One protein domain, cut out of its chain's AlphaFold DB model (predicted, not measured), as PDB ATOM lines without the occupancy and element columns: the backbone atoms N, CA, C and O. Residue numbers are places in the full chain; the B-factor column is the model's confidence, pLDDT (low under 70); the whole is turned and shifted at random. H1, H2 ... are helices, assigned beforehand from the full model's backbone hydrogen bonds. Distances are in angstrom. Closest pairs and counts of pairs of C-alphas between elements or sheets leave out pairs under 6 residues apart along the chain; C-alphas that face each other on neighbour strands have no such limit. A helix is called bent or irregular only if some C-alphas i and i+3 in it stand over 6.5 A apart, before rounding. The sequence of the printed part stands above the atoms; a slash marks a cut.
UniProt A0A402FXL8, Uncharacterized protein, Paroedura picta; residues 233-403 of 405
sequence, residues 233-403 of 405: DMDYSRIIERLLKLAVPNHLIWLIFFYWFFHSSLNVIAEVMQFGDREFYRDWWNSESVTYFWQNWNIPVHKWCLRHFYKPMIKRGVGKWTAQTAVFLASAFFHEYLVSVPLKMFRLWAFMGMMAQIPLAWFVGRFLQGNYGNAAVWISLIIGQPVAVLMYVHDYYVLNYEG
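This is residues 233 to 403 of the 405 residues of an uncharacterized protein of Paroedura picta (UniProt A0A402FXL8). H4, H5 and the bent H6 zigzag up and down, and the long H1 crosses H6 near its bend. A long link folds back to short H2, which packs on H5; H3 packs on residues 320 to 327 of H4. The printed part, 171 residues with six named helices, H1 to H6 in order, is all helix and compact: radius of gyration of the C-alphas 18.0 A, spans 51 by 41 by 35 A.

H1, residues 236 to 272, touches H6b, residues 385 to 402, with residues 243 to 251 alone; the closest C-alphas, Ala 247 and Pro 386, are 5.5 A apart. H2, residues 290 to 296, touches H5, residues 349 to 367; the closest C-alphas, Val 290 and Ala 361, are 5.2 A apart. H3, residues 299 to 315, and H4, residues 320 to 343, form a hairpin; their closest C-alphas, Tyr 310 and Ala 323, are 6.0 A apart. Every O i to N i+4 pair is within hydrogen-bond range in H2 and H6b, 28 of 33 in H1.

H1 runs 50.3 A from C-alpha 236 at (200.134, 172.112, 159.361). H6, one helix by its hydrogen bonds, is bent, C-alphas 382 and 385 being 6.8 A apart; H3 is only just irregular, C-alphas 308 and 311 being 6.7 A apart. H6b ends with C-alpha 402 at (202.501, 190.096, 160.403).

The printed part has no cut. The link H1 to H2 is long. Residues under 70 in pLDDT include 389 to 403.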
ATOM      1  N   ASP A 233     205.173 180.738 154.725       46.03
ATOM      2  CA  ASP A 233     203.802 180.524 155.199       46.03
ATOM      3  C   ASP A 233     203.391 179.054 155.404       46.03
ATOM      4  O   ASP A 233     203.875 178.139 154.725       46.03
ATOM      5  N   MET A 234     202.518 178.815 156.392       55.66
ATOM      6  CA  MET A 234     202.437 177.523 157.087       55.66
ATOM      7  C   MET A 234     201.057 176.847 157.023       55.66
ATOM      8  O   MET A 234     200.143 177.188 157.767       55.66
ATOM      9  N   ASP A 235     200.978 175.775 156.226       67.44
ATOM     10  CA  ASP A 235     200.033 174.660 156.398       67.44
ATOM     11  C   ASP A 235     200.577 173.666 157.447       67.44
ATOM     12  O   ASP A 235     201.772 173.355 157.421       67.44
ATOM     13  N   TYR A 236     199.731 173.075 158.309       65.06
ATOM     14  CA  TYR A 236     200.134 172.112 159.361       65.06
ATOM     15  C   TYR A 236     201.037 170.960 158.870       65.06
ATOM     16  O   TYR A 236     201.945 170.530 159.583       65.06
ATOM     17  N   SER A 237     200.833 170.476 157.643       71.06
ATOM     18  CA  SER A 237     201.662 169.433 157.023       71.06
ATOM     19  C   SER A 237     203.102 169.899 156.771       71.06
ATOM     20  O   SER A 237     204.050 169.169 157.065       71.06
ATOM     21  N   ARG A 238     203.279 171.142 156.308       75.00
ATOM     22  CA  ARG A 238     204.591 171.765 156.082       75.00
ATOM     23  C   ARG A 238     205.309 172.038 157.403       75.00
ATOM     24  O   ARG A 238     206.528 171.897 157.463       75.00
ATOM     25  N   ILE A 239     204.568 172.376 158.466       72.62
ATOM     26  CA  ILE A 239     205.121 172.540 159.822       72.62
ATOM     27  C   ILE A 239     205.779 171.241 160.278       72.62
ATOM     28  O   ILE A 239     206.932 171.246 160.699       72.62
ATOM     29  N   ILE A 240     205.061 170.122 160.153       72.38
ATOM     30  CA  ILE A 240     205.545 168.803 160.567       72.38
ATOM     31  C   ILE A 240     206.751 168.382 159.719       72.38
ATOM     32  O   ILE A 240     207.756 167.940 160.270       72.38
ATOM     33  N   GLU A 241     206.706 168.572 158.397       79.56
ATOM     34  CA  GLU A 241     207.838 168.261 157.515       79.56
ATOM     35  C   GLU A 241     209.100 169.051 157.897       79.56
ATOM     36  O   GLU A 241     210.184 168.475 158.039       79.56
ATOM     37  N   ARG A 242     208.965 170.366 158.107       74.25
ATOM     38  CA  ARG A 242     210.069 171.226 158.558       74.25
ATOM     39  C   ARG A 242     210.580 170.778 159.924       74.25
ATOM     40  O   ARG A 242     211.789 170.666 160.107       74.25
ATOM     41  N   LEU A 243     209.676 170.467 160.852       75.94
ATOM     42  CA  LEU A 243     210.016 170.013 162.196       75.94
ATOM     43  C   LEU A 243     210.850 168.735 162.163       75.94
ATOM     44  O   LEU A 243     211.880 168.677 162.825       75.94
ATOM     45  N   LEU A 244     210.461 167.739 161.364       79.06
ATOM     46  CA  LEU A 244     211.216 166.493 161.233       79.06
ATOM     47  C   LEU A 244     212.608 166.729 160.627       79.06
ATOM     48  O   LEU A 244     213.584 166.147 161.104       79.06
ATOM     49  N   LYS A 245     212.724 167.613 159.625       80.31
ATOM     50  CA  LYS A 245     214.020 167.984 159.026       80.31
ATOM     51  C   LYS A 245     214.933 168.711 160.017       80.31
ATOM     52  O   LYS A 245     216.137 168.473 160.018       80.31
ATOM     53  N   LEU A 246     214.369 169.568 160.868       79.50
ATOM     54  CA  LEU A 246     215.093 170.314 161.904       79.50
ATOM     55  C   LEU A 246     215.402 169.464 163.143       79.50
ATOM     56  O   LEU A 246     216.371 169.744 163.848       79.50
ATOM     57  N   ALA A 247     214.620 168.415 163.405       82.06
ATOM     58  CA  ALA A 247     214.736 167.629 164.625       82.06
ATOM     59  C   ALA A 247     216.072 166.900 164.748       82.06
ATOM     60  O   ALA A 247     216.691 166.935 165.812       82.06
ATOM     61  N   VAL A 248     216.546 166.285 163.661       82.88
ATOM     62  CA  VAL A 248     217.803 165.522 163.678       82.88
ATOM     63  C   VAL A 248     219.017 166.437 163.907       82.88
ATOM     64  O   VAL A 248     219.750 166.183 164.866       82.88
ATOM     65  N   PRO A 249     219.232 167.528 163.138       83.69
ATOM     66  CA  PRO A 249     220.338 168.452 163.400       83.69
ATOM     67  C   PRO A 249     220.263 169.099 164.786       83.69
ATOM     68  O   PRO A 249     221.276 169.169 165.480       83.69
ATOM     69  N   ASN A 250     219.069 169.519 165.222       81.88
ATOM     70  CA  ASN A 250     218.875 170.104 166.550       81.88
ATOM     71  C   ASN A 250     219.275 169.124 167.661       81.88
ATOM     72  O   ASN A 250     219.993 169.487 168.591       81.88
ATOM     73  N   HIS A 251     218.844 167.867 167.549       85.88
ATOM     74  CA  HIS A 251     219.180 166.839 168.526       85.88
ATOM     75  C   HIS A 251     220.689 166.550 168.562       85.88
ATOM     76  O   HIS A 251     221.266 166.455 169.644       85.88
ATOM     77  N   LEU A 252     221.354 166.484 167.403       87.44
ATOM     78  CA  LEU A 252     222.808 166.302 167.333       87.44
ATOM     79  C   LEU A 252     223.568 167.447 168.011       87.44
ATOM     80  O   LEU A 252     224.476 167.187 168.801       87.44
ATOM     81  N   ILE A 253     223.178 168.702 167.762       84.50
ATOM     82  CA  ILE A 253     223.783 169.870 168.422       84.50
ATOM     83  C   ILE A 253     223.622 169.766 169.939       84.50
ATOM     84  O   ILE A 253     224.568 170.026 170.679       84.50
ATOM     85  N   TRP A 254     222.453 169.339 170.413       85.44
ATOM     86  CA  TRP A 254     222.199 169.178 171.838       85.44
ATOM     87  C   TRP A 254     223.057 168.073 172.479       85.44
ATOM     88  O   TRP A 254     223.582 168.269 173.576       85.44
ATOM     89  N   LEU A 255     223.276 166.948 171.789       90.06
ATOM     90  CA  LEU A 255     224.193 165.891 172.243       90.06
ATOM     91  C   LEU A 255     225.650 166.375 172.296       90.06
ATOM     92  O   LEU A 255     226.368 166.085 173.255       90.06
ATOM     93  N   ILE A 256     226.082 167.142 171.292       88.81
ATOM     94  CA  ILE A 256     227.421 167.744 171.265       88.81
ATOM     95  C   ILE A 256     227.569 168.747 172.412       88.81
ATOM     96  O   ILE A 256     228.563 168.702 173.134       88.81
ATOM     97  N   PHE A 257     226.574 169.612 172.621       86.88
ATOM     98  CA  PHE A 257     226.553 170.567 173.727       86.88
ATOM     99  C   PHE A 257     226.621 169.859 175.081       86.88
ATOM    100  O   PHE A 257     227.386 170.275 175.949       86.88
ATOM    101  N   PHE A 258     225.878 168.763 175.251       88.62
ATOM    102  CA  PHE A 258     225.942 167.954 176.462       88.62
ATOM    103  C   PHE A 258     227.354 167.457 176.740       88.62
ATOM    104  O   PHE A 258     227.874 167.664 177.834       88.62
ATOM    105  N   TYR A 259     227.980 166.828 175.746       88.56
ATOM    106  CA  TYR A 259     229.329 166.301 175.886       88.56
ATOM    107  C   TYR A 259     230.340 167.423 176.160       88.56
ATOM    108  O   TYR A 259     231.117 167.361 177.111       88.56
ATOM    109  N   TRP A 260     230.292 168.499 175.379       90.56
ATOM    110  CA  TRP A 260     231.182 169.642 175.549       90.56
ATOM    111  C   TRP A 260     231.039 170.301 176.930       90.56
ATOM    112  O   TRP A 260     232.042 170.608 177.573       90.56
ATOM    113  N   PHE A 261     229.816 170.485 177.428       87.06
ATOM    114  CA  PHE A 261     229.582 171.154 178.704       87.06
ATOM    115  C   PHE A 261     229.803 170.216 179.900       87.06
ATOM    116  O   PHE A 261     230.669 170.470 180.736       87.06
ATOM    117  N   PHE A 262     229.052 169.112 179.984       87.94
ATOM    118  CA  PHE A 262     229.057 168.235 181.161       87.94
ATOM    119  C   PHE A 262     230.277 167.329 181.248       87.94
ATOM    120  O   PHE A 262     230.719 167.030 182.355       87.94
ATOM    121  N   HIS A 263     230.799 166.867 180.111       87.00
ATOM    122  CA  HIS A 263     231.957 165.983 180.104       87.00
ATOM    123  C   HIS A 263     233.261 166.762 179.965       87.00
ATOM    124  O   HIS A 263     234.151 166.567 180.778       87.00
ATOM    125  N   SER A 264     233.399 167.654 178.985       88.75
ATOM    126  CA  SER A 264     234.671 168.363 178.787       88.75
ATOM    127  C   SER A 264     234.837 169.530 179.770       88.75
ATOM    128  O   SER A 264     235.718 169.509 180.628       88.75
ATOM    129  N   SER A 265     233.942 170.519 179.721       88.88
ATOM    130  CA  SER A 265     234.104 171.779 180.461       88.88
ATOM    131  C   SER A 265     234.077 171.586 181.981       88.88
ATOM    132  O   SER A 265     234.948 172.101 182.681       88.88
ATOM    133  N   LEU A 266     233.121 170.812 182.516       89.00
ATOM    134  CA  LEU A 266     233.043 170.563 183.962       89.00
ATOM    135  C   LEU A 266     234.208 169.722 184.494       89.00
ATOM    136  O   LEU A 266     234.648 169.982 185.611       89.00
ATOM    137  N   ASN A 267     234.742 168.769 183.720       88.56
ATOM    138  CA  ASN A 267     235.946 168.046 184.139       88.56
ATOM    139  C   ASN A 267     237.168 168.960 184.133       88.56
ATOM    140  O   ASN A 267     237.908 168.948 185.108       88.56
ATOM    141  N   VAL A 268     237.347 169.815 183.119       89.50
ATOM    142  CA  VAL A 268     238.437 170.808 183.119       89.50
ATOM    143  C   VAL A 268     238.340 171.720 184.343       89.50
ATOM    144  O   VAL A 268     239.322 171.908 185.056       89.50
ATOM    145  N   ILE A 269     237.147 172.236 184.642       88.88
ATOM    146  CA  ILE A 269     236.907 173.057 185.834       88.88
ATOM    147  C   ILE A 269     237.190 172.259 187.119       88.88
ATOM    148  O   ILE A 269     237.788 172.790 188.054       88.88
ATOM    149  N   ALA A 270     236.808 170.981 187.173       89.12
ATOM    150  CA  ALA A 270     237.089 170.112 188.309       89.12
ATOM    151  C   ALA A 270     238.591 169.880 188.506       89.12
ATOM    152  O   ALA A 270     239.054 169.946 189.639       89.12
ATOM    153  N   GLU A 271     239.359 169.675 187.437       88.75
ATOM    154  CA  GLU A 271     240.819 169.549 187.507       88.75
ATOM    155  C   GLU A 271     241.466 170.838 188.014       88.75
ATOM    156  O   GLU A 271     242.245 170.815 188.966       88.75
ATOM    157  N   VAL A 272     241.081 171.984 187.438       90.69
ATOM    158  CA  VAL A 272     241.599 173.304 187.833       90.69
ATOM    159  C   VAL A 272     241.303 173.595 189.308       90.69
ATOM    160  O   VAL A 272     242.151 174.128 190.020       90.69
ATOM    161  N   MET A 273     240.122 173.211 189.797       88.19
ATOM    162  CA  MET A 273     239.732 173.385 191.201       88.19
ATOM    163  C   MET A 273     240.172 172.233 192.120       88.19
ATOM    164  O   MET A 273     239.881 172.277 193.318       88.19
ATOM    165  N   GLN A 274     240.845 171.203 191.592       88.62
ATOM    166  CA  GLN A 274     241.208 169.974 192.312       88.62
ATOM    167  C   GLN A 274     240.004 169.301 192.999       88.62
ATOM    168  O   GLN A 274     240.077 168.823 194.135       88.62
ATOM    169  N   PHE A 275     238.864 169.312 192.317       84.00
ATOM    170  CA  PHE A 275     237.603 168.758 192.775       84.00
ATOM    171  C   PHE A 275     237.501 167.277 192.385       84.00
ATOM    172  O   PHE A 275     237.431 166.930 191.207       84.00
ATOM    173  N   GLY A 276     237.493 166.390 193.383       83.00
ATOM    174  CA  GLY A 276     237.478 164.940 193.167       83.00
ATOM    175  C   GLY A 276     236.107 164.325 192.861       83.00
ATOM    176  O   GLY A 276     236.056 163.195 192.386       83.00
ATOM    177  N   ASP A 277     234.990 165.021 193.110       86.69
ATOM    178  CA  ASP A 277     233.652 164.503 192.767       86.69
ATOM    179  C   ASP A 277     233.303 164.854 191.312       86.69
ATOM    180  O   ASP A 277     232.729 165.903 191.026       86.69
ATOM    181  N   ARG A 278     233.690 163.972 190.384       84.31
ATOM    182  CA  ARG A 278     233.495 164.146 188.930       84.31
ATOM    183  C   ARG A 278     232.189 163.541 188.408       84.31
ATOM    184  O   ARG A 278     232.001 163.367 187.206       84.31
ATOM    185  N   GLU A 279     231.259 163.205 189.301       89.12
ATOM    186  CA  GLU A 279     229.973 162.608 188.938       89.12
ATOM    187  C   GLU A 279     228.962 163.681 188.479       89.12
ATOM    188  O   GLU A 279     228.009 164.024 189.189       89.12
ATOM    189  N   PHE A 280     229.167 164.230 187.277       91.06
ATOM    190  CA  PHE A 280     228.294 165.263 186.700       91.06
ATOM    191  C   PHE A 280     227.047 164.702 185.998       91.06
ATOM    192  O   PHE A 280     226.002 165.358 185.973       91.06
ATOM    193  N   TYR A 281     227.132 163.483 185.470       93.00
ATOM    194  CA  TYR A 281     226.045 162.776 184.793       93.00
ATOM    195  C   TYR A 281     226.184 161.258 184.993       93.00
ATOM    196  O   TYR A 281     227.230 160.769 185.417       93.00
ATOM    197  N   ARG A 282     225.116 160.510 184.707       92.69
ATOM    198  CA  ARG A 282     225.081 159.035 184.713       92.69
ATOM    199  C   ARG A 282     224.607 158.504 183.357       92.69
ATOM    200  O   ARG A 282     224.466 159.275 182.415       92.69
ATOM    201  N   ASP A 283     224.362 157.202 183.254       92.56
ATOM    202  CA  ASP A 283     223.910 156.470 182.061       92.56
ATOM    203  C   ASP A 283     222.467 156.813 181.634       92.56
ATOM    204  O   ASP A 283     221.592 155.957 181.501       92.56
ATOM    205  N   TRP A 284     222.204 158.097 181.392       92.50
ATOM    206  CA  TRP A 284     220.888 158.608 181.018       92.50
ATOM    207  C   TRP A 284     220.421 158.108 179.644       92.50
ATOM    208  O   TRP A 284     219.222 158.062 179.407       92.50
ATOM    209  N   TRP A 285     221.330 157.689 178.757       91.81
ATOM    210  CA  TRP A 285     221.006 157.147 177.426       91.81
ATOM    211  C   TRP A 285     220.347 155.759 177.462       91.81
ATOM    212  O   TRP A 285     219.705 155.353 176.493       91.81
ATOM    213  N   ASN A 286     220.494 155.035 178.574       91.38
ATOM    214  CA  ASN A 286     219.864 153.734 178.813       91.38
ATOM    215  C   ASN A 286     218.615 153.854 179.703       91.38
ATOM    216  O   ASN A 286     218.204 152.896 180.359       91.38
ATOM    217  N   SER A 287     218.006 155.040 179.770       88.19
ATOM    218  CA  SER A 287     216.859 155.289 180.634       88.19
ATOM    219  C   SER A 287     215.589 154.609 180.119       88.19
ATOM    220  O   SER A 287     215.035 155.015 179.105       88.19
ATOM    221  N   GLU A 288     215.048 153.648 180.865       89.62
ATOM    222  CA  GLU A 288     213.746 153.034 180.539       89.62
ATOM    223  C   GLU A 288     212.543 153.929 180.899       89.62
ATOM    224  O   GLU A 288     211.408 153.630 180.541       89.62
ATOM    225  N   SER A 289     212.771 155.025 181.631       89.44
ATOM    226  CA  SER A 289     211.725 155.972 182.021       89.44
ATOM    227  C   SER A 289     212.210 157.414 181.942       89.44
ATOM    228  O   SER A 289     213.362 157.718 182.262       89.44
ATOM    229  N   VAL A 290     211.288 158.318 181.608       87.88
ATOM    230  CA  VAL A 290     211.530 159.770 181.569       87.88
ATOM    231  C   VAL A 290     212.003 160.283 182.936       87.88
ATOM    232  O   VAL A 290     212.902 161.115 183.027       87.88
ATOM    233  N   THR A 291     211.469 159.730 184.027       88.69
ATOM    234  CA  THR A 291     211.908 160.070 185.387       88.69
ATOM    235  C   THR A 291     213.371 159.700 185.630       88.69
ATOM    236  O   THR A 291     214.098 160.499 186.211       88.69
ATOM    237  N   TYR A 292     213.823 158.522 185.183       91.00
ATOM    238  CA  TYR A 292     215.231 158.127 185.306       91.00
ATOM    239  C   TYR A 292     216.139 159.039 184.476       91.00
ATOM    240  O   TYR A 292     217.194 159.444 184.955       91.00
ATOM    241  N   PHE A 293     215.714 159.414 183.269       91.62
ATOM    242  CA  PHE A 293     216.446 160.361 182.428       91.62
ATOM    243  C   PHE A 293     216.710 161.692 183.160       91.62
ATOM    244  O   PHE A 293     217.866 162.083 183.340       91.62
ATOM    245  N   TRP A 294     215.665 162.341 183.690       89.69
ATOM    246  CA  TRP A 294     215.792 163.645 184.362       89.69
ATOM    247  C   TRP A 294     216.629 163.615 185.648       89.69
ATOM    248  O   TRP A 294     217.168 164.642 186.059       89.69
ATOM    249  N   GLN A 295     216.748 162.456 186.294       91.25
ATOM    250  CA  GLN A 295     217.575 162.288 187.492       91.25
ATOM    251  C   GLN A 295     219.063 162.125 187.169       91.25
ATOM    252  O   GLN A 295     219.899 162.450 188.009       91.25
ATOM    253  N   ASN A 296     219.387 161.625 185.974       92.88
ATOM    254  CA  ASN A 296     220.730 161.174 185.611       92.88
ATOM    255  C   ASN A 296     221.424 162.050 184.563       92.88
ATOM    256  O   ASN A 296     222.644 161.979 184.431       92.88
ATOM    257  N   TRP A 297     220.669 162.893 183.856       90.81
ATOM    258  CA  TRP A 297     221.193 163.851 182.884       90.81
ATOM    259  C   TRP A 297     222.119 164.901 183.522       90.81
ATOM    260  O   TRP A 297     223.264 165.050 183.114       90.81
ATOM    261  N   ASN A 298     221.634 165.613 184.545       92.94
ATOM    262  CA  ASN A 298     222.360 166.697 185.214       92.94
ATOM    263  C   ASN A 298     222.330 166.468 186.726       92.94
ATOM    264  O   ASN A 298     221.429 166.926 187.438       92.94
ATOM    265  N   ILE A 299     223.326 165.727 187.209       92.56
ATOM    266  CA  ILE A 299     223.430 165.323 188.610       92.56
ATOM    267  C   ILE A 299     223.584 166.530 189.551       92.56
ATOM    268  O   ILE A 299     222.916 166.525 190.590       92.56
ATOM    269  N   PRO A 300     224.378 167.580 189.243       91.94
ATOM    270  CA  PRO A 300     224.478 168.765 190.096       91.94
ATOM    271  C   PRO A 300     223.129 169.442 190.362       91.94
ATOM    272  O   PRO A 300     222.758 169.641 191.524       91.94
ATOM    273  N   VAL A 301     222.358 169.731 189.307       92.44
ATOM    274  CA  VAL A 301     221.034 170.360 189.440       92.44
ATOM    275  C   VAL A 301     220.060 169.407 190.121       92.44
ATOM    276  O   VAL A 301     219.335 169.811 191.031       92.44
ATOM    277  N   HIS A 302     220.087 168.121 189.769       92.12
ATOM    278  CA  HIS A 302     219.235 167.124 190.404       92.12
ATOM    279  C   HIS A 302     219.494 167.015 191.919       92.12
ATOM    280  O   HIS A 302     218.558 167.109 192.720       92.12
ATOM    281  N   LYS A 303     220.763 166.892 192.340       92.56
ATOM    282  CA  LYS A 303     221.173 166.858 193.756       92.56
ATOM    283  C   LYS A 303     220.780 168.161 194.472       92.56
ATOM    284  O   LYS A 303     220.340 168.104 195.626       92.56
ATOM    285  N   TRP A 304     220.889 169.316 193.807       94.25
ATOM    286  CA  TRP A 304     220.472 170.609 194.356       94.25
ATOM    287  C   TRP A 304     218.956 170.684 194.576       94.25
ATOM    288  O   TRP A 304     218.528 170.969 195.699       94.25
ATOM    289  N   CYS A 305     218.148 170.329 193.573       93.25
ATOM    290  CA  CYS A 305     216.688 170.265 193.672       93.25
ATOM    291  C   CYS A 305     216.235 169.276 194.755       93.25
ATOM    292  O   CYS A 305     215.359 169.579 195.570       93.25
ATOM    293  N   LEU A 306     216.872 168.103 194.826       92.31
ATOM    294  CA  LEU A 306     216.567 167.107 195.849       92.31
ATOM    295  C   LEU A 306     216.824 167.626 197.266       92.31
ATOM    296  O   LEU A 306     216.027 167.375 198.173       92.31
ATOM    297  N   ARG A 307     217.948 168.315 197.478       93.56
ATOM    298  CA  ARG A 307     218.361 168.786 198.804       93.56
ATOM    299  C   ARG A 307     217.564 170.002 199.269       93.56
ATOM    300  O   ARG A 307     217.195 170.035 200.438       93.56
ATOM    301  N   HIS A 308     217.309 170.965 198.384       93.31
ATOM    302  CA  HIS A 308     216.751 172.268 198.763       93.31
ATOM    303  C   HIS A 308     215.237 172.375 198.567       93.31
ATOM    304  O   HIS A 308     214.595 173.127 199.291       93.31
ATOM    305  N   PHE A 309     214.652 171.596 197.654       92.31
ATOM    306  CA  PHE A 309     213.210 171.630 197.394       92.31
ATOM    307  C   PHE A 309     212.542 170.350 197.874       92.31
ATOM    308  O   PHE A 309     211.710 170.378 198.781       92.31
ATOM    309  N   TYR A 310     212.937 169.205 197.314       92.75
ATOM    310  CA  TYR A 310     212.212 167.954 197.529       92.75
ATOM    311  C   TYR A 310     212.242 167.495 198.993       92.75
ATOM    312  O   TYR A 310     211.192 167.318 199.609       92.75
ATOM    313  N   LYS A 311     213.431 167.334 199.593       92.06
ATOM    314  CA  LYS A 311     213.561 166.861 200.984       92.06
ATOM    315  C   LYS A 311     212.844 167.772 201.996       92.06
ATOM    316  O   LYS A 311     212.134 167.228 202.844       92.06
ATOM    317  N   PRO A 312     212.963 169.115 201.929       94.31
ATOM    318  CA  PRO A 312     212.200 170.006 202.799       94.31
ATOM    319  C   PRO A 312     210.681 169.872 202.645       94.31
ATOM    320  O   PRO A 312     209.986 169.853 203.656       94.31
ATOM    321  N   MET A 313     210.161 169.720 201.421       93.38
ATOM    322  CA  MET A 313     208.723 169.513 201.193       93.38
ATOM    323  C   MET A 313     208.226 168.198 201.801       93.38
ATOM    324  O   MET A 313     207.233 168.194 202.526       93.38
ATOM    325  N   ILE A 314     208.955 167.098 201.587       95.12
ATOM    326  CA  ILE A 314     208.602 165.798 202.178       95.12
ATOM    327  C   ILE A 314     208.662 165.855 203.711       95.12
ATOM    328  O   ILE A 314     207.776 165.328 204.379       95.12
ATOM    329  N   LYS A 315     209.659 166.540 204.290       93.62
ATOM    330  CA  LYS A 315     209.768 166.719 205.750       93.62
ATOM    331  C   LYS A 315     208.585 167.503 206.337       93.62
ATOM    332  O   LYS A 315     208.237 167.283 207.491       93.62
ATOM    333  N   ARG A 316     207.965 168.392 205.554       93.44
ATOM    334  CA  ARG A 316     206.750 169.140 205.926       93.44
ATOM    335  C   ARG A 316     205.451 168.342 205.730       93.44
ATOM    336  O   ARG A 316     204.384 168.881 205.986       93.44
ATOM    337  N   GLY A 317     205.528 167.086 205.286       92.94
ATOM    338  CA  GLY A 317     204.360 166.226 205.080       92.94
ATOM    339  C   GLY A 317     203.691 166.370 203.711       92.94
ATOM    340  O   GLY A 317     202.606 165.834 203.512       92.94
ATOM    341  N   VAL A 318     204.319 167.058 202.749       93.50
ATOM    342  CA  VAL A 318     203.791 167.143 201.379       93.50
ATOM    343  C   VAL A 318     203.853 165.764 200.715       93.50
ATOM    344  O   VAL A 318     204.859 165.056 200.812       93.50
ATOM    345  N   GLY A 319     202.782 165.381 200.012       92.94
ATOM    346  CA  GLY A 319     202.721 164.127 199.262       92.94
ATOM    347  C   GLY A 319     203.818 164.026 198.195       92.94
ATOM    348  O   GLY A 319     204.205 165.020 197.584       92.94
ATOM    349  N   LYS A 320     204.316 162.808 197.939       89.06
ATOM    350  CA  LYS A 320     205.432 162.568 196.998       89.06
ATOM    351  C   LYS A 320     205.152 163.108 195.596       89.06
ATOM    352  O   LYS A 320     206.024 163.739 195.010       89.06
ATOM    353  N   TRP A 321     203.942 162.874 195.090       86.69
ATOM    354  CA  TRP A 321     203.534 163.320 193.760       86.69
ATOM    355  C   TRP A 321     203.496 164.851 193.679       86.69
ATOM    356  O   TRP A 321     204.146 165.436 192.823       86.69
ATOM    357  N   THR A 322     202.864 165.510 194.654       90.50
ATOM    358  CA  THR A 322     202.836 166.978 194.755       90.50
ATOM    359  C   THR A 322     204.241 167.575 194.863       90.50
ATOM    360  O   THR A 322     204.540 168.560 194.196       90.50
ATOM    361  N   ALA A 323     205.131 166.963 195.650       91.88
ATOM    362  CA  ALA A 323     206.514 167.413 195.781       91.88
ATOM    363  C   ALA A 323     207.309 167.254 194.472       91.88
ATOM    364  O   ALA A 323     208.111 168.123 194.141       91.88
ATOM    365  N   GLN A 324     207.090 166.175 193.714       89.50
ATOM    366  CA  GLN A 324     207.702 165.990 192.392       89.50
ATOM    367  C   GLN A 324     207.193 167.031 191.392       89.50
ATOM    368  O   GLN A 324     208.007 167.697 190.756       89.50
ATOM    369  N   THR A 325     205.875 167.232 191.312       88.56
ATOM    370  CA  THR A 325     205.258 168.249 190.448       88.56
ATOM    371  C   THR A 325     205.756 169.653 190.793       88.56
ATOM    372  O   THR A 325     206.101 170.412 189.896       88.56
ATOM    373  N   ALA A 326     205.891 169.989 192.079       91.69
ATOM    374  CA  ALA A 326     206.423 171.279 192.516       91.69
ATOM    375  C   ALA A 326     207.891 171.499 192.097       91.69
ATOM    376  O   ALA A 326     208.245 172.592 191.662       91.69
ATOM    377  N   VAL A 327     208.745 170.468 192.179       92.19
ATOM    378  CA  VAL A 327     210.130 170.553 191.675       92.19
ATOM    379  C   VAL A 327     210.151 170.728 190.155       92.19
ATOM    380  O   VAL A 327     210.938 171.529 189.651       92.19
ATOM    381  N   PHE A 328     209.285 170.021 189.426       89.94
ATOM    382  CA  PHE A 328     209.160 170.182 187.976       89.94
ATOM    383  C   PHE A 328     208.676 171.582 187.588       89.94
ATOM    384  O   PHE A 328     209.250 172.175 186.682       89.94
ATOM    385  N   LEU A 329     207.700 172.145 188.304       90.56
ATOM    386  CA  LEU A 329     207.220 173.517 188.104       90.56
ATOM    387  C   LEU A 329     208.323 174.552 188.350       90.56
ATOM    388  O   LEU A 329     208.522 175.448 187.532       90.56
ATOM    389  N   ALA A 330     209.077 174.405 189.443       91.56
ATOM    390  CA  ALA A 330     210.220 175.270 189.723       91.56
ATOM    391  C   ALA A 330     211.282 175.168 188.615       91.56
ATOM    392  O   ALA A 330     211.815 176.181 188.171       91.56
ATOM    393  N   SER A 331     211.553 173.955 188.122       90.88
ATOM    394  CA  SER A 331     212.457 173.740 186.988       90.88
ATOM    395  C   SER A 331     211.937 174.404 185.709       90.88
ATOM    396  O   SER A 331     212.693 175.106 185.040       90.88
ATOM    397  N   ALA A 332     210.650 174.243 185.387       89.38
ATOM    398  CA  ALA A 332     210.014 174.841 184.214       89.38
ATOM    399  C   ALA A 332     210.098 176.374 184.232       89.38
ATOM    400  O   ALA A 332     210.389 176.983 183.205       89.38
ATOM    401  N   PHE A 333     209.930 176.990 185.405       90.06
ATOM    402  CA  PHE A 333     210.122 178.428 185.592       90.06
ATOM    403  C   PHE A 333     211.549 178.875 185.245       90.06
ATOM    404  O   PHE A 333     211.724 179.834 184.498       90.06
ATOM    405  N   PHE A 334     212.577 178.167 185.726       88.88
ATOM    406  CA  PHE A 334     213.966 178.503 185.389       88.88
ATOM    407  C   PHE A 334     214.291 178.280 183.908       88.88
ATOM    408  O   PHE A 334     215.040 179.067 183.338       88.88
ATOM    409  N   HIS A 335     213.727 177.248 183.275       86.44
ATOM    410  CA  HIS A 335     213.908 177.022 181.838       86.44
ATOM    411  C   HIS A 335     213.290 178.155 181.016       86.44
ATOM    412  O   HIS A 335     213.946 178.686 180.124       86.44
ATOM    413  N   GLU A 336     212.067 178.572 181.349       85.62
ATOM    414  CA  GLU A 336     211.439 179.731 180.717       85.62
ATOM    415  C   GLU A 336     212.254 181.000 180.966       85.62
ATOM    416  O   GLU A 336     212.497 181.748 180.031       85.62
ATOM    417  N   TYR A 337     212.741 181.237 182.186       86.00
ATOM    418  CA  TYR A 337     213.573 182.400 182.499       86.00
ATOM    419  C   TYR A 337     214.865 182.439 181.666       86.00
ATOM    420  O   TYR A 337     215.191 183.465 181.071       86.00
ATOM    421  N   LEU A 338     215.575 181.311 181.567       82.94
ATOM    422  CA  LEU A 338     216.821 181.212 180.801       82.94
ATOM    423  C   LEU A 338     216.616 181.384 179.291       82.94
ATOM    424  O   LEU A 338     217.528 181.858 178.623       82.94
ATOM    425  N   VAL A 339     215.450 181.014 178.754       78.81
ATOM    426  CA  VAL A 339     215.129 181.167 177.324       78.81
ATOM    427  C   VAL A 339     214.540 182.550 177.023       78.81
ATOM    428  O   VAL A 339     214.958 183.209 176.075       78.81
ATOM    429  N   SER A 340     213.601 183.023 177.841       78.25
ATOM    430  CA  SER A 340     212.857 184.270 177.616       78.25
ATOM    431  C   SER A 340     213.698 185.527 177.821       78.25
ATOM    432  O   SER A 340     213.519 186.490 177.079       78.25
ATOM    433  N   VAL A 341     214.629 185.541 178.785       80.69
ATOM    434  CA  VAL A 341     215.430 186.739 179.091       80.69
ATOM    435  C   VAL A 341     216.402 187.091 177.958       80.69
ATOM    436  O   VAL A 341     216.366 188.240 177.512       80.69
ATOM    437  N   PRO A 342     217.225 186.161 177.426       74.81
ATOM    438  CA  PRO A 342     218.100 186.466 176.292       74.81
ATOM    439  C   PRO A 342     217.320 186.821 175.024       74.81
ATOM    440  O   PRO A 342     217.733 187.710 174.282       74.81
ATOM    441  N   LEU A 343     216.177 186.161 174.797       67.94
ATOM    442  CA  LEU A 343     215.324 186.405 173.631       67.94
ATOM    443  C   LEU A 343     214.417 187.636 173.788       67.94
ATOM    444  O   LEU A 343     213.811 188.066 172.813       67.94
ATOM    445  N   LYS A 344     214.314 188.208 174.997       75.25
ATOM    446  CA  LYS A 344     213.378 189.288 175.362       75.25
ATOM    447  C   LYS A 344     211.922 188.997 174.961       75.25
ATOM    448  O   LYS A 344     211.159 189.914 174.667       75.25
ATOM    449  N   MET A 345     211.529 187.723 174.969       69.75
ATOM    450  CA  MET A 345     210.191 187.259 174.602       69.75
ATOM    451  C   MET A 345     209.623 186.375 175.702       69.75
ATOM    452  O   MET A 345     210.138 185.289 175.954       69.75
ATOM    453  N   PHE A 346     208.532 186.814 176.327       74.75
ATOM    454  CA  PHE A 346     207.842 186.040 177.353       74.75
ATOM    455  C   PHE A 346     206.587 185.394 176.758       74.75
ATOM    456  O   PHE A 346     205.573 186.065 176.569       74.75
ATOM    457  N   ARG A 347     206.671 184.105 176.406       69.50
ATOM    458  CA  ARG A 347     205.589 183.380 175.713       69.50
ATOM    459  C   ARG A 347     205.176 182.064 176.362       69.50
ATOM    460  O   ARG A 347     204.170 181.495 175.952       69.50
ATOM    461  N   LEU A 348     205.900 181.593 177.380       79.50
ATOM    462  CA  LEU A 348     205.582 180.394 178.163       79.50
ATOM    463  C   LEU A 348     205.636 179.072 177.374       79.50
ATOM    464  O   LEU A 348     205.190 178.040 177.874       79.50
ATOM    465  N   TRP A 349     206.219 179.044 176.171       78.94
ATOM    466  CA  TRP A 349     206.322 177.808 175.383       78.94
ATOM    467  C   TRP A 349     207.269 176.782 176.013       78.94
ATOM    468  O   TRP A 349     206.961 175.588 176.015       78.94
ATOM    469  N   ALA A 350     208.393 177.220 176.595       78.06
ATOM    470  CA  ALA A 350     209.326 176.311 177.267       78.06
ATOM    471  C   ALA A 350     208.713 175.783 178.569       78.06
ATOM    472  O   ALA A 350     208.837 174.596 178.880       78.06
ATOM    473  N   PHE A 351     207.981 176.642 179.286       83.69
ATOM    474  CA  PHE A 351     207.188 176.234 180.441       83.69
ATOM    475  C   PHE A 351     206.164 175.144 180.078       83.69
ATOM    476  O   PHE A 351     206.134 174.087 180.711       83.69
ATOM    477  N   MET A 352     205.372 175.355 179.021       81.81
ATOM    478  CA  MET A 352     204.379 174.378 178.561       81.81
ATOM    479  C   MET A 352     205.022 173.071 178.084       81.81
ATOM    480  O   MET A 352     204.528 171.993 178.415       81.81
ATOM    481  N   GLY A 353     206.157 173.144 177.380       82.75
ATOM    482  CA  GLY A 353     206.922 171.966 176.964       82.75
ATOM    483  C   GLY A 353     207.409 171.125 178.148       82.75
ATOM    484  O   GLY A 353     207.285 169.901 178.133       82.75
ATOM    485  N   MET A 354     207.890 171.769 179.214       85.31
ATOM    486  CA  MET A 354     208.279 171.088 180.454       85.31
ATOM    487  C   MET A 354     207.073 170.499 181.197       85.31
ATOM    488  O   MET A 354     207.165 169.400 181.739       85.31
ATOM    489  N   MET A 355     205.923 171.176 181.196       84.44
ATOM    490  CA  MET A 355     204.699 170.652 181.813       84.44
ATOM    491  C   MET A 355     204.135 169.440 181.064       84.44
ATOM    492  O   MET A 355     203.684 168.488 181.702       84.44
ATOM    493  N   ALA A 356     204.234 169.418 179.733       85.38
ATOM    494  CA  ALA A 356     203.830 168.281 178.904       85.38
ATOM    495  C   ALA A 356     204.654 167.005 179.180       85.38
ATOM    496  O   ALA A 356     204.176 165.893 178.943       85.38
ATOM    497  N   GLN A 357     205.857 167.137 179.755       86.31
ATOM    498  CA  GLN A 357     206.672 165.992 180.171       86.31
ATOM    499  C   GLN A 357     206.065 165.228 181.354       86.31
ATOM    500  O   GLN A 357     206.326 164.036 181.490       86.31
ATOM    501  N   ILE A 358     205.246 165.859 182.206       86.81
ATOM    502  CA  ILE A 358     204.664 165.190 183.383       86.81
ATOM    503  C   ILE A 358     203.643 164.114 182.958       86.81
ATOM    504  O   ILE A 358     203.809 162.958 183.367       86.81
ATOM    505  N   PRO A 359     202.635 164.414 182.105       87.25
ATOM    506  CA  PRO A 359     201.760 163.385 181.541       87.25
ATOM    507  C   PRO A 359     202.523 162.335 180.732       87.25
ATOM    508  O   PRO A 359     202.234 161.145 180.851       87.25
ATOM    509  N   LEU A 360     203.528 162.754 179.951       84.75
ATOM    510  CA  LEU A 360     204.339 161.837 179.153       84.75
ATOM    511  C   LEU A 360     205.107 160.846 180.038       84.75
ATOM    512  O   LEU A 360     205.105 159.649 179.765       84.75
ATOM    513  N   ALA A 361     205.716 161.315 181.128       87.00
ATOM    514  CA  ALA A 361     206.435 160.466 182.073       87.00
ATOM    515  C   ALA A 361     205.509 159.442 182.742       87.00
ATOM    516  O   ALA A 361     205.894 158.282 182.906       87.00
ATOM    517  N   TRP A 362     204.284 159.851 183.091       88.56
ATOM    518  CA  TRP A 362     203.269 158.938 183.615       88.56
ATOM    519  C   TRP A 362     202.853 157.895 182.572       88.56
ATOM    520  O   TRP A 362     202.819 156.706 182.883       88.56
ATOM    521  N   PHE A 363     202.608 158.316 181.329       88.69
ATOM    522  CA  PHE A 363     202.227 157.428 180.232       88.69
ATOM    523  C   PHE A 363     203.328 156.404 179.921       88.69
ATOM    524  O   PHE A 363     203.088 155.199 179.977       88.69
ATOM    525  N   VAL A 364     204.559 156.860 179.674       88.38
ATOM    526  CA  VAL A 364     205.701 155.979 179.381       88.38
ATOM    527  C   VAL A 364     205.929 155.009 180.537       88.38
ATOM    528  O   VAL A 364     206.031 153.812 180.302       88.38
ATOM    529  N   GLY A 365     205.909 155.488 181.785       85.81
ATOM    530  CA  GLY A 365     206.092 154.629 182.958       85.81
ATOM    531  C   GLY A 365     204.958 153.626 183.195       85.81
ATOM    532  O   GLY A 365     205.178 152.602 183.843       85.81
ATOM    533  N   ARG A 366     203.745 153.895 182.693       88.12
ATOM    534  CA  ARG A 366     202.580 153.018 182.870       88.12
ATOM    535  C   ARG A 366     202.422 151.986 181.756       88.12
ATOM    536  O   ARG A 366     201.924 150.893 182.043       88.12
ATOM    537  N   PHE A 367     202.790 152.337 180.525       88.06
ATOM    538  CA  PHE A 367     202.490 151.548 179.326       88.06
ATOM    539  C   PHE A 367     203.721 150.939 178.647       88.06
ATOM    540  O   PHE A 367     203.578 149.924 177.971       88.06
ATOM    541  N   LEU A 368     204.917 151.509 178.825       89.06
ATOM    542  CA  LEU A 368     206.134 151.065 178.143       89.06
ATOM    543  C   LEU A 368     207.165 150.555 179.156       89.06
ATOM    544  O   LEU A 368     207.333 151.114 180.236       89.06
ATOM    545  N   GLN A 369     207.849 149.460 178.819       87.12
ATOM    546  CA  GLN A 369     208.849 148.827 179.686       87.12
ATOM    547  C   GLN A 369     210.085 148.417 178.881       87.12
ATOM    548  O   GLN A 369     209.989 148.115 177.686       87.12
ATOM    549  N   GLY A 370     211.250 148.404 179.535       89.94
ATOM    550  CA  GLY A 370     212.510 147.992 178.919       89.94
ATOM    551  C   GLY A 370     212.894 148.864 177.722       89.94
ATOM    552  O   GLY A 370     212.785 150.093 177.753       89.94
ATOM    553  N   ASN A 371     213.285 148.208 176.628       92.00
ATOM    554  CA  ASN A 371     213.745 148.861 175.397       92.00
ATOM    555  C   ASN A 371     212.698 149.793 174.769       92.00
ATOM    556  O   ASN A 371     213.071 150.799 174.171       92.00
ATOM    557  N   TYR A 372     211.400 149.506 174.924       90.88
ATOM    558  CA  TYR A 372     210.335 150.382 174.421       90.88
ATOM    559  C   TYR A 372     210.212 151.670 175.238       90.88
ATOM    560  O   TYR A 372     209.939 152.729 174.679       90.88
ATOM    561  N   GLY A 373     210.457 151.594 176.550       90.06
ATOM    562  CA  GLY A 373     210.551 152.775 177.408       90.06
ATOM    563  C   GLY A 373     211.747 153.643 177.019       90.06
ATOM    564  O   GLY A 373     211.599 154.852 176.862       90.06
ATOM    565  N   ASN A 374     212.897 153.013 176.748       93.81
ATOM    566  CA  ASN A 374     214.080 153.712 176.245       93.81
ATOM    567  C   ASN A 374     213.812 154.392 174.890       93.81
ATOM    568  O   ASN A 374     214.043 155.589 174.738       93.81
ATOM    569  N   ALA A 375     213.230 153.669 173.929       92.31
ATOM    570  CA  ALA A 375     212.847 154.239 172.638       92.31
ATOM    571  C   ALA A 375     211.903 155.445 172.792       92.31
ATOM    572  O   ALA A 375     212.089 156.457 172.120       92.31
ATOM    573  N   ALA A 376     210.934 155.385 173.711       90.88
ATOM    574  CA  ALA A 376     210.043 156.510 173.981       90.88
ATOM    575  C   ALA A 376     210.765 157.726 174.577       90.88
ATOM    576  O   ALA A 376     210.450 158.855 174.198       90.88
ATOM    577  N   VAL A 377     211.758 157.521 175.452       90.75
ATOM    578  CA  VAL A 377     212.604 158.621 175.937       90.75
ATOM    579  C   VAL A 377     213.359 159.258 174.770       90.75
ATOM    580  O   VAL A 377     213.281 160.473 174.603       90.75
ATOM    581  N   TRP A 378     214.003 158.468 173.909       91.94
ATOM    582  CA  TRP A 378     214.706 158.994 172.734       91.94
ATOM    583  C   TRP A 378     213.790 159.774 171.790       91.94
ATOM    584  O   TRP A 378     214.119 160.894 171.408       91.94
ATOM    585  N   ILE A 379     212.609 159.237 171.473       90.56
ATOM    586  CA  ILE A 379     211.611 159.931 170.644       90.56
ATOM    587  C   ILE A 379     211.210 161.263 171.293       90.56
ATOM    588  O   ILE A 379     211.152 162.288 170.613       90.56
ATOM    589  N   SER A 380     210.994 161.278 172.613       87.81
ATOM    590  CA  SER A 380     210.647 162.504 173.338       87.81
ATOM    591  C   SER A 380     211.762 163.557 173.314       87.81
ATOM    592  O   SER A 380     211.463 164.746 173.216       87.81
ATOM    593  N   LEU A 381     213.034 163.141 173.342       87.56
ATOM    594  CA  LEU A 381     214.189 164.042 173.268       87.56
ATOM    595  C   LEU A 381     214.401 164.604 171.863       87.56
ATOM    596  O   LEU A 381     214.764 165.772 171.722       87.56
ATOM    597  N   ILE A 382     214.166 163.790 170.834       87.75
ATOM    598  CA  ILE A 382     214.315 164.202 169.436       87.75
ATOM    599  C   ILE A 382     213.197 165.167 169.043       87.75
ATOM    600  O   ILE A 382     213.477 166.179 168.412       87.75
ATOM    601  N   ILE A 383     211.945 164.892 169.420       84.00
ATOM    602  CA  ILE A 383     210.788 165.696 168.992       84.00
ATOM    603  C   ILE A 383     210.539 166.888 169.925       84.00
ATOM    604  O   ILE A 383     210.176 167.967 169.460       84.00
ATOM    605  N   GLY A 384     210.738 166.733 171.237       79.50
ATOM    606  CA  GLY A 384     210.298 167.722 172.224       79.50
ATOM    607  C   GLY A 384     210.964 169.094 172.088       79.50
ATOM    608  O   GLY A 384     210.285 170.117 172.156       79.50
ATOM    609  N   GLN A 385     212.281 169.138 171.873       72.38
ATOM    610  CA  GLN A 385     213.002 170.414 171.780       72.38
ATOM    611  C   GLN A 385     212.755 171.185 170.476       72.38
ATOM    612  O   GLN A 385     212.465 172.379 170.566       72.38
ATOM    613  N   PRO A 386     212.801 170.557 169.285       71.62
ATOM    614  CA  PRO A 386     212.470 171.237 168.034       71.62
ATOM    615  C   PRO A 386     211.059 171.817 168.030       71.62
ATOM    616  O   PRO A 386     210.871 172.911 167.512       71.62
ATOM    617  N   VAL A 387     210.086 171.127 168.643       74.19
ATOM    618  CA  VAL A 387     208.730 171.668 168.823       74.19
ATOM    619  C   VAL A 387     208.787 172.973 169.613       74.19
ATOM    620  O   VAL A 387     208.281 173.984 169.140       74.19
ATOM    621  N   ALA A 388     209.430 172.986 170.786       71.69
ATOM    622  CA  ALA A 388     209.490 174.187 171.620       71.69
ATOM    623  C   ALA A 388     210.156 175.365 170.889       71.69
ATOM    624  O   ALA A 388     209.626 176.474 170.899       71.69
ATOM    625  N   VAL A 389     211.279 175.119 170.210       68.88
ATOM    626  CA  VAL A 389     211.993 176.153 169.446       68.88
ATOM    627  C   VAL A 389     211.171 176.650 168.258       68.88
ATOM    628  O   VAL A 389     211.094 177.857 168.040       68.88
ATOM    629  N   LEU A 390     210.521 175.753 167.511       69.69
ATOM    630  CA  LEU A 390     209.690 176.131 166.371       69.69
ATOM    631  C   LEU A 390     208.533 177.038 166.799       69.69
ATOM    632  O   LEU A 390     208.269 178.022 166.116       69.69
ATOM    633  N   MET A 391     207.897 176.755 167.940       69.50
ATOM    634  CA  MET A 391     206.840 177.617 168.485       69.50
ATOM    635  C   MET A 391     207.386 179.003 168.855       69.50
ATOM    636  O   MET A 391     206.779 180.015 168.518       69.50
ATOM    637  N   TYR A 392     208.571 179.078 169.473       69.50
ATOM    638  CA  TYR A 392     209.225 180.361 169.757       69.50
ATOM    639  C   TYR A 392     209.515 181.174 168.490       69.50
ATOM    640  O   TYR A 392     209.243 182.374 168.460       69.50
ATOM    641  N   VAL A 393     210.045 180.536 167.442       67.06
ATOM    642  CA  VAL A 393     210.378 181.230 166.190       67.06
ATOM    643  C   VAL A 393     209.127 181.631 165.415       67.06
ATOM    644  O   VAL A 393     209.063 182.758 164.929       67.06
ATOM    645  N   HIS A 394     208.133 180.746 165.323       66.62
ATOM    646  CA  HIS A 394     206.845 181.049 164.699       66.62
ATOM    647  C   HIS A 394     206.255 182.328 165.290       66.62
ATOM    648  O   HIS A 394     205.893 183.256 164.576       66.62
ATOM    649  N   ASP A 395     206.248 182.421 166.613       68.75
ATOM    650  CA  ASP A 395     205.691 183.579 167.283       68.75
ATOM    651  C   ASP A 395     206.548 184.836 167.217       68.75
ATOM    652  O   ASP A 395     206.005 185.940 167.206       68.75
ATOM    653  N   TYR A 396     207.870 184.699 167.140       68.38
ATOM    654  CA  TYR A 396     208.732 185.829 166.807       68.38
ATOM    655  C   TYR A 396     208.412 186.361 165.406       68.38
ATOM    656  O   TYR A 396     208.369 187.573 165.206       68.38
ATOM    657  N   TYR A 397     208.163 185.474 164.442       66.56
ATOM    658  CA  TYR A 397     207.850 185.860 163.073       66.56
ATOM    659  C   TYR A 397     206.502 186.584 162.976       66.56
ATOM    660  O   TYR A 397     206.463 187.706 162.473       66.56
ATOM    661  N   VAL A 398     205.437 186.006 163.541       67.38
ATOM    662  CA  VAL A 398     204.096 186.622 163.598       67.38
ATOM    663  C   VAL A 398     204.165 188.032 164.197       67.38
ATOM    664  O   VAL A 398     203.667 188.995 163.619       67.38
ATOM    665  N   LEU A 399     204.869 188.196 165.320       67.25
ATOM    666  CA  LEU A 399     204.953 189.488 166.007       67.25
ATOM    667  C   LEU A 399     205.752 190.555 165.240       67.25
ATOM    668  O   LEU A 399     205.432 191.736 165.354       67.25
ATOM    669  N   ASN A 400     206.784 190.175 164.480       68.00
ATOM    670  CA  ASN A 400     207.662 191.141 163.804       68.00
ATOM    671  C   ASN A 400     207.304 191.403 162.335       68.00
ATOM    672  O   ASN A 400     207.674 192.457 161.809       68.00
ATOM    673  N   TYR A 401     206.619 190.466 161.674       62.84
ATOM    674  CA  TYR A 401     206.351 190.526 160.235       62.84
ATOM    675  C   TYR A 401     204.861 190.585 159.879       62.84
ATOM    676  O   TYR A 401     204.535 191.252 158.902       62.84
ATOM    677  N   GLU A 402     203.952 189.991 160.666       56.06
ATOM    678  CA  GLU A 402     202.501 190.096 160.403       56.06
ATOM    679  C   GLU A 402     201.870 191.336 161.051       56.06
ATOM    680  O   GLU A 402     200.978 191.938 160.472       56.06
ATOM    681  N   GLY A 403     202.385 191.811 162.192       49.50
ATOM    682  CA  GLY A 403     201.895 193.038 162.850       49.50
ATOM    683  C   GLY A 403     202.221 194.362 162.132       49.50
ATOM    684  O   GLY A 403     202.019 195.430 162.709       49.50
TER     685      GLY A 403